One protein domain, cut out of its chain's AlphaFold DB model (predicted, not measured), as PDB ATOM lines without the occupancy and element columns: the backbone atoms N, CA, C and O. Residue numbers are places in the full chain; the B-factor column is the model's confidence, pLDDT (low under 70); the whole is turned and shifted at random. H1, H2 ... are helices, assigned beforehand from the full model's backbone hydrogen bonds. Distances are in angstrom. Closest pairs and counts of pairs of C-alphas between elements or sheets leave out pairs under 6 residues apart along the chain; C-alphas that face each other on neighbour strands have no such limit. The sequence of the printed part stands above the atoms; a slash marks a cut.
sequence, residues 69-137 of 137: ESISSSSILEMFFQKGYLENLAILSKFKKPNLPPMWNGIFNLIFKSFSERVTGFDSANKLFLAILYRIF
ATOM      1  N   GLU A  69      49.694 -38.461 -10.096       74.62
ATOM      2  CA  GLU A  69      48.735 -37.365  -9.936       74.62
ATOM      3  C   GLU A  69      49.013 -36.190 -10.880       74.62
ATOM      4  O   GLU A  69      48.082 -35.479 -11.254       74.62
ATOM      5  N   SER A  70      50.246 -36.060 -11.383       78.81
ATOM      6  CA  SER A  70      50.590 -35.085 -12.428       78.81
ATOM      7  C   SER A  70      49.989 -35.413 -13.802       78.81
ATOM      8  O   SER A  70      49.981 -34.564 -14.696       78.81
ATOM      9  N   ILE A  71      49.489 -36.640 -13.997       81.31
ATOM     10  CA  ILE A  71      48.882 -37.096 -15.250       81.31
ATOM     11  C   ILE A  71      47.371 -37.199 -15.045       81.31
ATOM     12  O   ILE A  71      46.877 -37.960 -14.210       81.31
ATOM     13  N   SER A  72      46.618 -36.439 -15.841       85.62
ATOM     14  CA  SER A  72      45.160 -36.467 -15.763       85.62
ATOM     15  C   SER A  72      44.613 -37.829 -16.200       85.62
ATOM     16  O   SER A  72      45.072 -38.414 -17.185       85.62
ATOM     17  N   SER A  73      43.581 -38.318 -15.509       83.62
ATOM     18  CA  SER A  73      42.893 -39.551 -15.904       83.62
ATOM     19  C   SER A  73      42.357 -39.464 -17.335       83.62
ATOM     20  O   SER A  73      42.444 -40.439 -18.069       83.62
ATOM     21  N   SER A  74      41.875 -38.293 -17.765       84.56
ATOM     22  CA  SER A  74      41.414 -38.049 -19.137       84.56
ATOM     23  C   SER A  74      42.505 -38.268 -20.185       84.56
ATOM     24  O   SER A  74      42.227 -38.897 -21.198       84.56
ATOM     25  N   SER A  75      43.743 -37.833 -19.934       85.19
ATOM     26  CA  SER A  75      44.858 -38.039 -20.872       85.19
ATOM     27  C   SER A  75      45.200 -39.522 -21.028       85.19
ATOM     28  O   SER A  75      45.444 -39.994 -22.135       85.19
ATOM     29  N   ILE A  76      45.168 -40.275 -19.925       84.81
ATOM     30  CA  ILE A  76      45.396 -41.725 -19.939       84.81
ATOM     31  C   ILE A  76      44.299 -42.427 -20.754       84.81
ATOM     32  O   ILE A  76      44.593 -43.286 -21.583       84.81
ATOM     33  N   LEU A  77      43.035 -42.048 -20.541       84.81
ATOM     34  CA  LEU A  77      41.890 -42.593 -21.274       84.81
ATOM     35  C   LEU A  77      41.962 -42.286 -22.774       84.81
ATOM     36  O   LEU A  77      41.779 -43.187 -23.593       84.81
ATOM     37  N   GLU A  78      42.268 -41.037 -23.126       85.62
ATOM     38  CA  GLU A  78      42.412 -40.591 -24.510       85.62
ATOM     39  C   GLU A  78      43.504 -41.377 -25.239       85.62
ATOM     40  O   GLU A  78      43.277 -41.857 -26.349       85.62
ATOM     41  N   MET A  79      44.654 -41.595 -24.596       85.69
ATOM     42  CA  MET A  79      45.724 -42.407 -25.169       85.69
ATOM     43  C   MET A  79      45.255 -43.843 -25.453       85.69
ATOM     44  O   MET A  79      45.477 -44.342 -26.553       85.69
ATOM     45  N   PHE A  80      44.566 -44.515 -24.520       82.12
ATOM     46  CA  PHE A  80      44.074 -45.876 -24.785       82.12
ATOM     47  C   PHE A  80      43.068 -45.909 -25.938       82.12
ATOM     48  O   PHE A  80      43.122 -46.821 -26.766       82.12
ATOM     49  N   PHE A  81      42.201 -44.900 -26.040       83.44
ATOM     50  CA  PHE A  81      41.279 -44.769 -27.165       83.44
ATOM     51  C   PHE A  81      42.027 -44.595 -28.497       83.44
ATOM     52  O   PHE A  81      41.779 -45.344 -29.442       83.44
ATOM     53  N   GLN A  82      43.012 -43.691 -28.554       82.62
ATOM     54  CA  GLN A  82      43.856 -43.478 -29.737       82.62
ATOM     55  C   GLN A  82      44.640 -44.736 -30.144       82.62
ATOM     56  O   GLN A  82      44.899 -44.948 -31.326       82.62
ATOM     57  N   LYS A  83      44.995 -45.593 -29.180       78.06
ATOM     58  CA  LYS A  83      45.707 -46.857 -29.418       78.06
ATOM     59  C   LYS A  83      44.781 -48.043 -29.717       78.06
ATOM     60  O   LYS A  83      45.269 -49.167 -29.799       78.06
ATOM     61  N   GLY A  84      43.478 -47.817 -29.918       80.56
ATOM     62  CA  GLY A  84      42.531 -48.828 -30.404       80.56
ATOM     63  C   GLY A  84      41.864 -49.676 -29.319       80.56
ATOM     64  O   GLY A  84      41.461 -50.806 -29.589       80.56
ATOM     65  N   TYR A  85      41.767 -49.169 -28.090       82.56
ATOM     66  CA  TYR A  85      41.025 -49.841 -27.023       82.56
ATOM     67  C   TYR A  85      39.541 -50.002 -27.401       82.56
ATOM     68  O   TYR A  85      38.880 -49.043 -27.793       82.56
ATOM     69  N   LEU A  86      39.024 -51.229 -27.301       73.38
ATOM     70  CA  LEU A  86      37.783 -51.648 -27.975       73.38
ATOM     71  C   LEU A  86      36.479 -51.225 -27.274       73.38
ATOM     72  O   LEU A  86      35.406 -51.329 -27.865       73.38
ATOM     73  N   GLU A  87      36.544 -50.759 -26.027       74.50
ATOM     74  CA  GLU A  87      35.371 -50.330 -25.258       74.50
ATOM     75  C   GLU A  87      35.430 -48.847 -24.898       74.50
ATOM     76  O   GLU A  87      36.501 -48.255 -24.765       74.50
ATOM     77  N   ASN A  88      34.259 -48.251 -24.663       68.44
ATOM     78  CA  ASN A  88      34.160 -46.864 -24.229       68.44
ATOM     79  C   ASN A  88      34.633 -46.739 -22.766       68.44
ATOM     80  O   ASN A  88      33.870 -46.908 -21.809       68.44
ATOM     81  N   LEU A  89      35.936 -46.516 -22.590       70.38
ATOM     82  CA  LEU A  89      36.585 -46.425 -21.290       70.38
ATOM     83  C   LEU A  89      36.298 -45.051 -20.666       70.38
ATOM     84  O   LEU A  89      37.060 -44.106 -20.825       70.38
ATOM     85  N   ALA A  90      35.172 -44.929 -19.960       73.94
ATOM     86  CA  ALA A  90      34.766 -43.664 -19.337       73.94
ATOM     87  C   ALA A  90      35.520 -43.343 -18.030       73.94
ATOM     88  O   ALA A  90      35.615 -42.184 -17.637       73.94
ATOM     89  N   ILE A  91      36.027 -44.367 -17.334       79.81
ATOM     90  CA  ILE A  91      36.781 -44.239 -16.078       79.81
ATOM     91  C   ILE A  91      37.883 -45.302 -16.014       79.81
ATOM     92  O   ILE A  91      37.686 -46.426 -16.478       79.81
ATOM     93  N   LEU A  92      39.024 -44.967 -15.399       75.75
ATOM     94  CA  LEU A  92      40.201 -45.850 -15.326       75.75
ATOM     95  C   LEU A  92      39.924 -47.174 -14.604       75.75
ATOM     96  O   LEU A  92      40.465 -48.204 -14.989       75.75
ATOM     97  N   SER A  93      39.041 -47.179 -13.603       75.81
ATOM     98  CA  SER A  93      38.677 -48.396 -12.861       75.81
ATOM     99  C   SER A  93      37.959 -49.447 -13.715       75.81
ATOM    100  O   SER A  93      37.913 -50.616 -13.342       75.81
ATOM    101  N   LYS A  94      37.423 -49.065 -14.883       77.88
ATOM    102  CA  LYS A  94      36.816 -49.991 -15.852       77.88
ATOM    103  C   LYS A  94      37.825 -50.556 -16.853       77.88
ATOM    104  O   LYS A  94      37.424 -51.275 -17.767       77.88
ATOM    105  N   PHE A  95      39.111 -50.237 -16.708       80.88
ATOM    106  CA  PHE A  95      40.142 -50.761 -17.588       80.88
ATOM    107  C   PHE A  95      40.215 -52.288 -17.472       80.88
ATOM    108  O   PHE A  95      40.331 -52.853 -16.385       80.88
ATOM    109  N   LYS A  96      40.160 -52.962 -18.620       79.94
ATOM    110  CA  LYS A  96      40.236 -54.410 -18.755       79.94
ATOM    111  C   LYS A  96      41.227 -54.729 -19.859       79.94
ATOM    112  O   LYS A  96      41.000 -54.425 -21.026       79.94
ATOM    113  N   LYS A  97      42.305 -55.420 -19.490       76.56
ATOM    114  CA  LYS A  97      43.351 -55.864 -20.419       76.56
ATOM    115  C   LYS A  97      42.816 -56.520 -21.713       76.56
ATOM    116  O   LYS A  97      43.364 -56.188 -22.755       76.56
ATOM    117  N   PRO A  98      41.788 -57.401 -21.706       81.06
ATOM    118  CA  PRO A  98      41.282 -58.027 -22.938       81.06
ATOM    119  C   PRO A  98      40.816 -57.054 -24.026       81.06
ATOM    120  O   PRO A  98      40.750 -57.443 -25.186       81.06
ATOM    121  N   ASN A  99      40.518 -55.806 -23.664       82.62
ATOM    122  CA  ASN A  99      40.059 -54.782 -24.596       82.62
ATOM    123  C   ASN A  99      41.219 -54.007 -25.245       82.62
ATOM    124  O   ASN A  99      40.979 -53.142 -26.085       82.62
ATOM    125  N   LEU A 100      42.470 -54.303 -24.869       78.44
ATOM    126  CA  LEU A 100      43.647 -53.831 -25.587       78.44
ATOM    127  C   LEU A 100      43.827 -54.618 -26.890       78.44
ATOM    128  O   LEU A 100      43.676 -55.843 -26.889       78.44
ATOM    129  N   PRO A 101      44.258 -53.964 -27.981       79.00
ATOM    130  CA  PRO A 101      44.662 -54.685 -29.178       79.00
ATOM    131  C   PRO A 101      45.755 -55.733 -28.896       79.00
ATOM    132  O   PRO A 101      46.625 -55.505 -28.048       79.00
ATOM    133  N   PRO A 102      45.777 -56.861 -29.633       77.44
ATOM    134  CA  PRO A 102      46.686 -57.979 -29.365       77.44
ATOM    135  C   PRO A 102      48.172 -57.605 -29.294       77.44
ATOM    136  O   PRO A 102      48.892 -58.161 -28.466       77.44
ATOM    137  N   MET A 103      48.618 -56.634 -30.099       72.50
ATOM    138  CA  MET A 103      50.000 -56.131 -30.099       72.50
ATOM    139  C   MET A 103      50.446 -55.580 -28.732       72.50
ATOM    140  O   MET A 103      51.618 -55.679 -28.375       72.50
ATOM    141  N   TRP A 104      49.514 -55.085 -27.913       74.19
ATOM    142  CA  TRP A 104      49.819 -54.489 -26.611       74.19
ATOM    143  C   TRP A 104      49.911 -55.511 -25.475       74.19
ATOM    144  O   TRP A 104      50.470 -55.210 -24.419       74.19
ATOM    145  N   ASN A 105      49.412 -56.736 -25.676       73.88
ATOM    146  CA  ASN A 105      49.385 -57.758 -24.627       73.88
ATOM    147  C   ASN A 105      50.785 -58.141 -24.133       73.88
ATOM    148  O   ASN A 105      50.962 -58.385 -22.938       73.88
ATOM    149  N   GLY A 106      51.775 -58.196 -25.029       72.62
ATOM    150  CA  GLY A 106      53.153 -58.546 -24.678       72.62
ATOM    151  C   GLY A 106      53.786 -57.517 -23.740       72.62
ATOM    152  O   GLY A 106      54.267 -57.871 -22.664       72.62
ATOM    153  N   ILE A 107      53.705 -56.240 -24.113       73.56
ATOM    154  CA  ILE A 107      54.257 -55.116 -23.343       73.56
ATOM    155  C   ILE A 107      53.524 -54.972 -22.016       73.56
ATOM    156  O   ILE A 107      54.161 -54.860 -20.971       73.56
ATOM    157  N   PHE A 108      52.189 -55.052 -22.047       76.88
ATOM    158  CA  PHE A 108      51.372 -55.024 -20.843       76.88
ATOM    159  C   PHE A 108      51.823 -56.101 -19.861       76.88
ATOM    160  O   PHE A 108      52.035 -55.806 -18.693       76.88
ATOM    161  N   ASN A 109      52.004 -57.343 -20.319       75.06
ATOM    162  CA  ASN A 109      52.438 -58.441 -19.459       75.06
ATOM    163  C   ASN A 109      53.855 -58.245 -18.922       75.06
ATOM    164  O   ASN A 109      54.112 -58.613 -17.779       75.06
ATOM    165  N   LEU A 110      54.764 -57.713 -19.739       74.62
ATOM    166  CA  LEU A 110      56.142 -57.460 -19.338       74.62
ATOM    167  C   LEU A 110      56.185 -56.403 -18.233       74.62
ATOM    168  O   LEU A 110      56.710 -56.671 -17.158       74.62
ATOM    169  N   ILE A 111      55.537 -55.259 -18.453       74.00
ATOM    170  CA  ILE A 111      55.435 -54.177 -17.469       74.00
ATOM    171  C   ILE A 111      54.684 -54.678 -16.236       74.00
ATOM    172  O   ILE A 111      55.168 -54.520 -15.120       74.00
ATOM    173  N   PHE A 112      53.542 -55.346 -16.410       73.00
ATOM    174  CA  PHE A 112      52.771 -55.875 -15.291       73.00
ATOM    175  C   PHE A 112      53.629 -56.796 -14.437       73.00
ATOM    176  O   PHE A 112      53.754 -56.524 -13.258       73.00
ATOM    177  N   LYS A 113      54.320 -57.789 -15.005       68.75
ATOM    178  CA  LYS A 113      55.211 -58.667 -14.229       68.75
ATOM    179  C   LYS A 113      56.361 -57.914 -13.557       68.75
ATOM    180  O   LYS A 113      56.681 -58.209 -12.413       68.75
ATOM    181  N   SER A 114      56.967 -56.940 -14.236       67.25
ATOM    182  CA  SER A 114      58.082 -56.161 -13.682       67.25
ATOM    183  C   SER A 114      57.676 -55.223 -12.540       67.25
ATOM    184  O   SER A 114      58.521 -54.879 -11.716       67.25
ATOM    185  N   PHE A 115      56.411 -54.798 -12.485       66.06
ATOM    186  CA  PHE A 115      55.926 -53.833 -11.495       66.06
ATOM    187  C   PHE A 115      54.897 -54.412 -10.503       66.06
ATOM    188  O   PHE A 115      54.731 -53.844  -9.426       66.06
ATOM    189  N   SER A 116      54.250 -55.547 -10.796       58.47
ATOM    190  CA  SER A 116      53.177 -56.143  -9.981       58.47
ATOM    191  C   SER A 116      53.655 -56.644  -8.626       58.47
ATOM    192  O   SER A 116      52.891 -56.622  -7.670       58.47
ATOM    193  N   GLU A 117      54.923 -57.044  -8.512       51.34
ATOM    194  CA  GLU A 117      55.521 -57.457  -7.232       51.34
ATOM    195  C   GLU A 117      55.572 -56.316  -6.201       51.34
ATOM    196  O   GLU A 117      55.775 -56.562  -5.015       51.34
ATOM    197  N   ARG A 118      55.377 -55.062  -6.630       51.31
ATOM    198  CA  ARG A 118      55.479 -53.876  -5.772       51.31
ATOM    199  C   ARG A 118      54.141 -53.259  -5.382       51.31
ATOM    200  O   ARG A 118      54.158 -52.252  -4.677       51.31
ATOM    201  N   VAL A 119      53.004 -53.805  -5.823       47.72
ATOM    202  CA  VAL A 119      51.710 -53.148  -5.591       47.72
ATOM    203  C   VAL A 119      50.670 -54.084  -4.985       47.72
ATOM    204  O   VAL A 119      50.025 -54.876  -5.665       47.72
ATOM    205  N   THR A 120      50.478 -53.952  -3.675       38.00
ATOM    206  CA  THR A 120      49.353 -54.530  -2.936       38.00
ATOM    207  C   THR A 120      48.211 -53.510  -2.884       38.00
ATOM    208  O   THR A 120      48.309 -52.523  -2.158       38.00
ATOM    209  N   GLY A 121      47.136 -53.729  -3.647       43.12
ATOM    210  CA  GLY A 121      45.900 -52.927  -3.587       43.12
ATOM    211  C   GLY A 121      45.391 -52.493  -4.964       43.12
ATOM    212  O   GLY A 121      46.088 -51.806  -5.694       43.12
ATOM    213  N   PHE A 122      44.174 -52.900  -5.331       43.22
ATOM    214  CA  PHE A 122      43.684 -52.923  -6.720       43.22
ATOM    215  C   PHE A 122      43.389 -51.540  -7.351       43.22
ATOM    216  O   PHE A 122      43.431 -51.427  -8.573       43.22
ATOM    217  N   ASP A 123      43.135 -50.485  -6.561       47.12
ATOM    218  CA  ASP A 123      42.618 -49.206  -7.094       47.12
ATOM    219  C   ASP A 123      43.682 -48.116  -7.330       47.12
ATOM    220  O   ASP A 123      43.725 -47.522  -8.409       47.12
ATOM    221  N   SER A 124      44.603 -47.870  -6.389       45.94
ATOM    222  CA  SER A 124      45.717 -46.918  -6.577       45.94
ATOM    223  C   SER A 124      46.854 -47.500  -7.426       45.94
ATOM    224  O   SER A 124      47.512 -46.771  -8.174       45.94
ATOM    225  N   ALA A 125      47.021 -48.828  -7.404       52.88
ATOM    226  CA  ALA A 125      47.903 -49.552  -8.318       52.88
ATOM    227  C   ALA A 125      47.536 -49.339  -9.783       52.88
ATOM    228  O   ALA A 125      48.416 -49.312 -10.641       52.88
ATOM    229  N   ASN A 126      46.241 -49.169 -10.060       67.44
ATOM    230  CA  ASN A 126      45.720 -49.093 -11.413       67.44
ATOM    231  C   ASN A 126      46.147 -47.781 -12.081       67.44
ATOM    232  O   ASN A 126      46.705 -47.801 -13.171       67.44
ATOM    233  N   LYS A 127      46.003 -46.631 -11.408       75.25
ATOM    234  CA  LYS A 127      46.397 -45.342 -12.004       75.25
ATOM    235  C   LYS A 127      47.910 -45.215 -12.179       75.25
ATOM    236  O   LYS A 127      48.333 -44.779 -13.242       75.25
ATOM    237  N   LEU A 128      48.723 -45.629 -11.201       75.50
ATOM    238  CA  LEU A 128      50.189 -45.597 -11.337       75.50
ATOM    239  C   LEU A 128      50.662 -46.473 -12.499       75.50
ATOM    240  O   LEU A 128      51.472 -46.046 -13.317       75.50
ATOM    241  N   PHE A 129      50.126 -47.685 -12.598       77.69
ATOM    242  CA  PHE A 129      50.454 -48.595 -13.682       77.69
ATOM    243  C   PHE A 129      50.016 -48.047 -15.050       77.69
ATOM    244  O   PHE A 129      50.799 -48.048 -15.999       77.69
ATOM    245  N   LEU A 130      48.798 -47.510 -15.151       80.50
ATOM    246  CA  LEU A 130      48.298 -46.897 -16.382       80.50
ATOM    247  C   LEU A 130      49.043 -45.594 -16.729       80.50
ATOM    248  O   LEU A 130      49.217 -45.300 -17.904       80.50
ATOM    249  N   ALA A 131      49.539 -44.848 -15.740       79.69
ATOM    250  CA  ALA A 131      50.399 -43.679 -15.925       79.69
ATOM    251  C   ALA A 131      51.795 -44.057 -16.447       79.69
ATOM    252  O   ALA A 131      52.356 -43.352 -17.287       79.69
ATOM    253  N   ILE A 132      52.347 -45.185 -15.986       77.00
ATOM    254  CA  ILE A 132      53.586 -45.760 -16.528       77.00
ATOM    255  C   ILE A 132      53.373 -46.161 -17.989       77.00
ATOM    256  O   ILE A 132      54.174 -45.780 -18.838       77.00
ATOM    257  N   LEU A 133      52.276 -46.863 -18.295       78.31
ATOM    258  CA  LEU A 133      51.911 -47.192 -19.675       78.31
ATOM    259  C   LEU A 133      51.746 -45.925 -20.524       78.31
ATOM    260  O   LEU A 133      52.341 -45.841 -21.590       78.31
ATOM    261  N   TYR A 134      51.040 -44.915 -20.015       79.56
ATOM    262  CA  TYR A 134      50.839 -43.633 -20.694       79.56
ATOM    263  C   TYR A 134      52.134 -42.915 -21.067       79.56
ATOM    264  O   TYR A 134      52.178 -42.202 -22.056       79.56
ATOM    265  N   ARG A 135      53.191 -43.061 -20.268       75.19
ATOM    266  CA  ARG A 135      54.488 -42.444 -20.564       75.19
ATOM    267  C   ARG A 135      55.345 -43.265 -21.521       75.19
ATOM    268  O   ARG A 135      56.219 -42.695 -22.162       75.19
ATOM    269  N   ILE A 136      55.134 -44.579 -21.557       72.25
ATOM    270  CA  ILE A 136      55.839 -45.488 -22.466       72.25
ATOM    271  C   ILE A 136      55.294 -45.358 -23.894       72.25
ATOM    272  O   ILE A 136      56.051 -45.574 -24.842       72.25
ATOM    273  N   PHE A 137      54.016 -45.009 -24.041       68.69
ATOM    274  CA  PHE A 137      53.317 -44.841 -25.318       68.69
ATOM    275  C   PHE A 137      53.212 -43.375 -25.751       68.69
ATOM    276  O   PHE A 137      53.050 -43.159 -26.974       68.69
TER     277      PHE A 137
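Overview. This is residues 69 to 137 of the 137 residues of an uncharacterized protein of Lactuca saligna (UniProt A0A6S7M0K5). Three helices make a small, loosely joined body in which H3 lies between the other two, with H1 packed beside its later part at a steep angle and H2 only just meeting it from another side. H1 and H2 have no contact with each other, and the long link of residues 83 to 103 loops from the end of H1 to the beginning of H2. The printed part has 69 residues with three named helices, in the order H1, H2, H3 along the chain, and no named strand; its class is all helix, with 36 residues in the helices. The whole is compact by its radius of gyration of the C-alphas, 11.3 A, and its C-alphas span 28 by 26 by 19 A, a rounded outline.

Arrangement. Begin with H3, residues 124 to 136, which shares the greatest helix length of 13 residues with H2, residues 104 to 116. H2 and H3 only just touch, with 3 pairs of C-alphas within 8 A; look at Phe 112 and Phe 129, whose C-alphas are the closest at 7.8 A. H3 touches H2 with residues 129 to 133 alone. The lines of H2 and H3 stand at a steep tilt of 52 degrees, and the two run opposite ways. Now go to H1, residues 73 to 82, which touches H3. The closest C-alphas there are those of Ile 76 and Tyr 134, 5.8 A apart. H1 and H3 stand at a steep tilt of 50 degrees and run the same way. H1 and H2 are apart. In H1, H2 and H3 every pair of O i and N i+4 is within hydrogen-bond range.

Along the chain. Find C-alpha 124 at (45.717, -46.918, -6.577); from there H3 runs 18.9 A to C-alpha 136 at (55.839, -45.488, -22.466). H2 begins at C-alpha 104, at (49.819, -54.489, -26.611), and covers 17.0 A to C-alpha 116. For H1, look to C-alpha 73 at (42.893, -39.551, -15.904); C-alpha 82 lies 14.4 A from it.

Size, cuts and confidence. The two C-alphas farthest apart are those of Gln 82 and Thr 120, at 29.5 A. The printed part has no cut, and it ends at residue 137, the chain's last residue. The link from H1 to H2 is long, with 21 residues, and the link from H2 to H3 is short, with 7. In the B-factor column you will find a mean pLDDT of 73.0 for the printed part; the model's confidence is under 70 at residue 88, at residues 113 to 126, of which 113 to 116 belong to H2 and 124 to 126 to H3, and at residue 137.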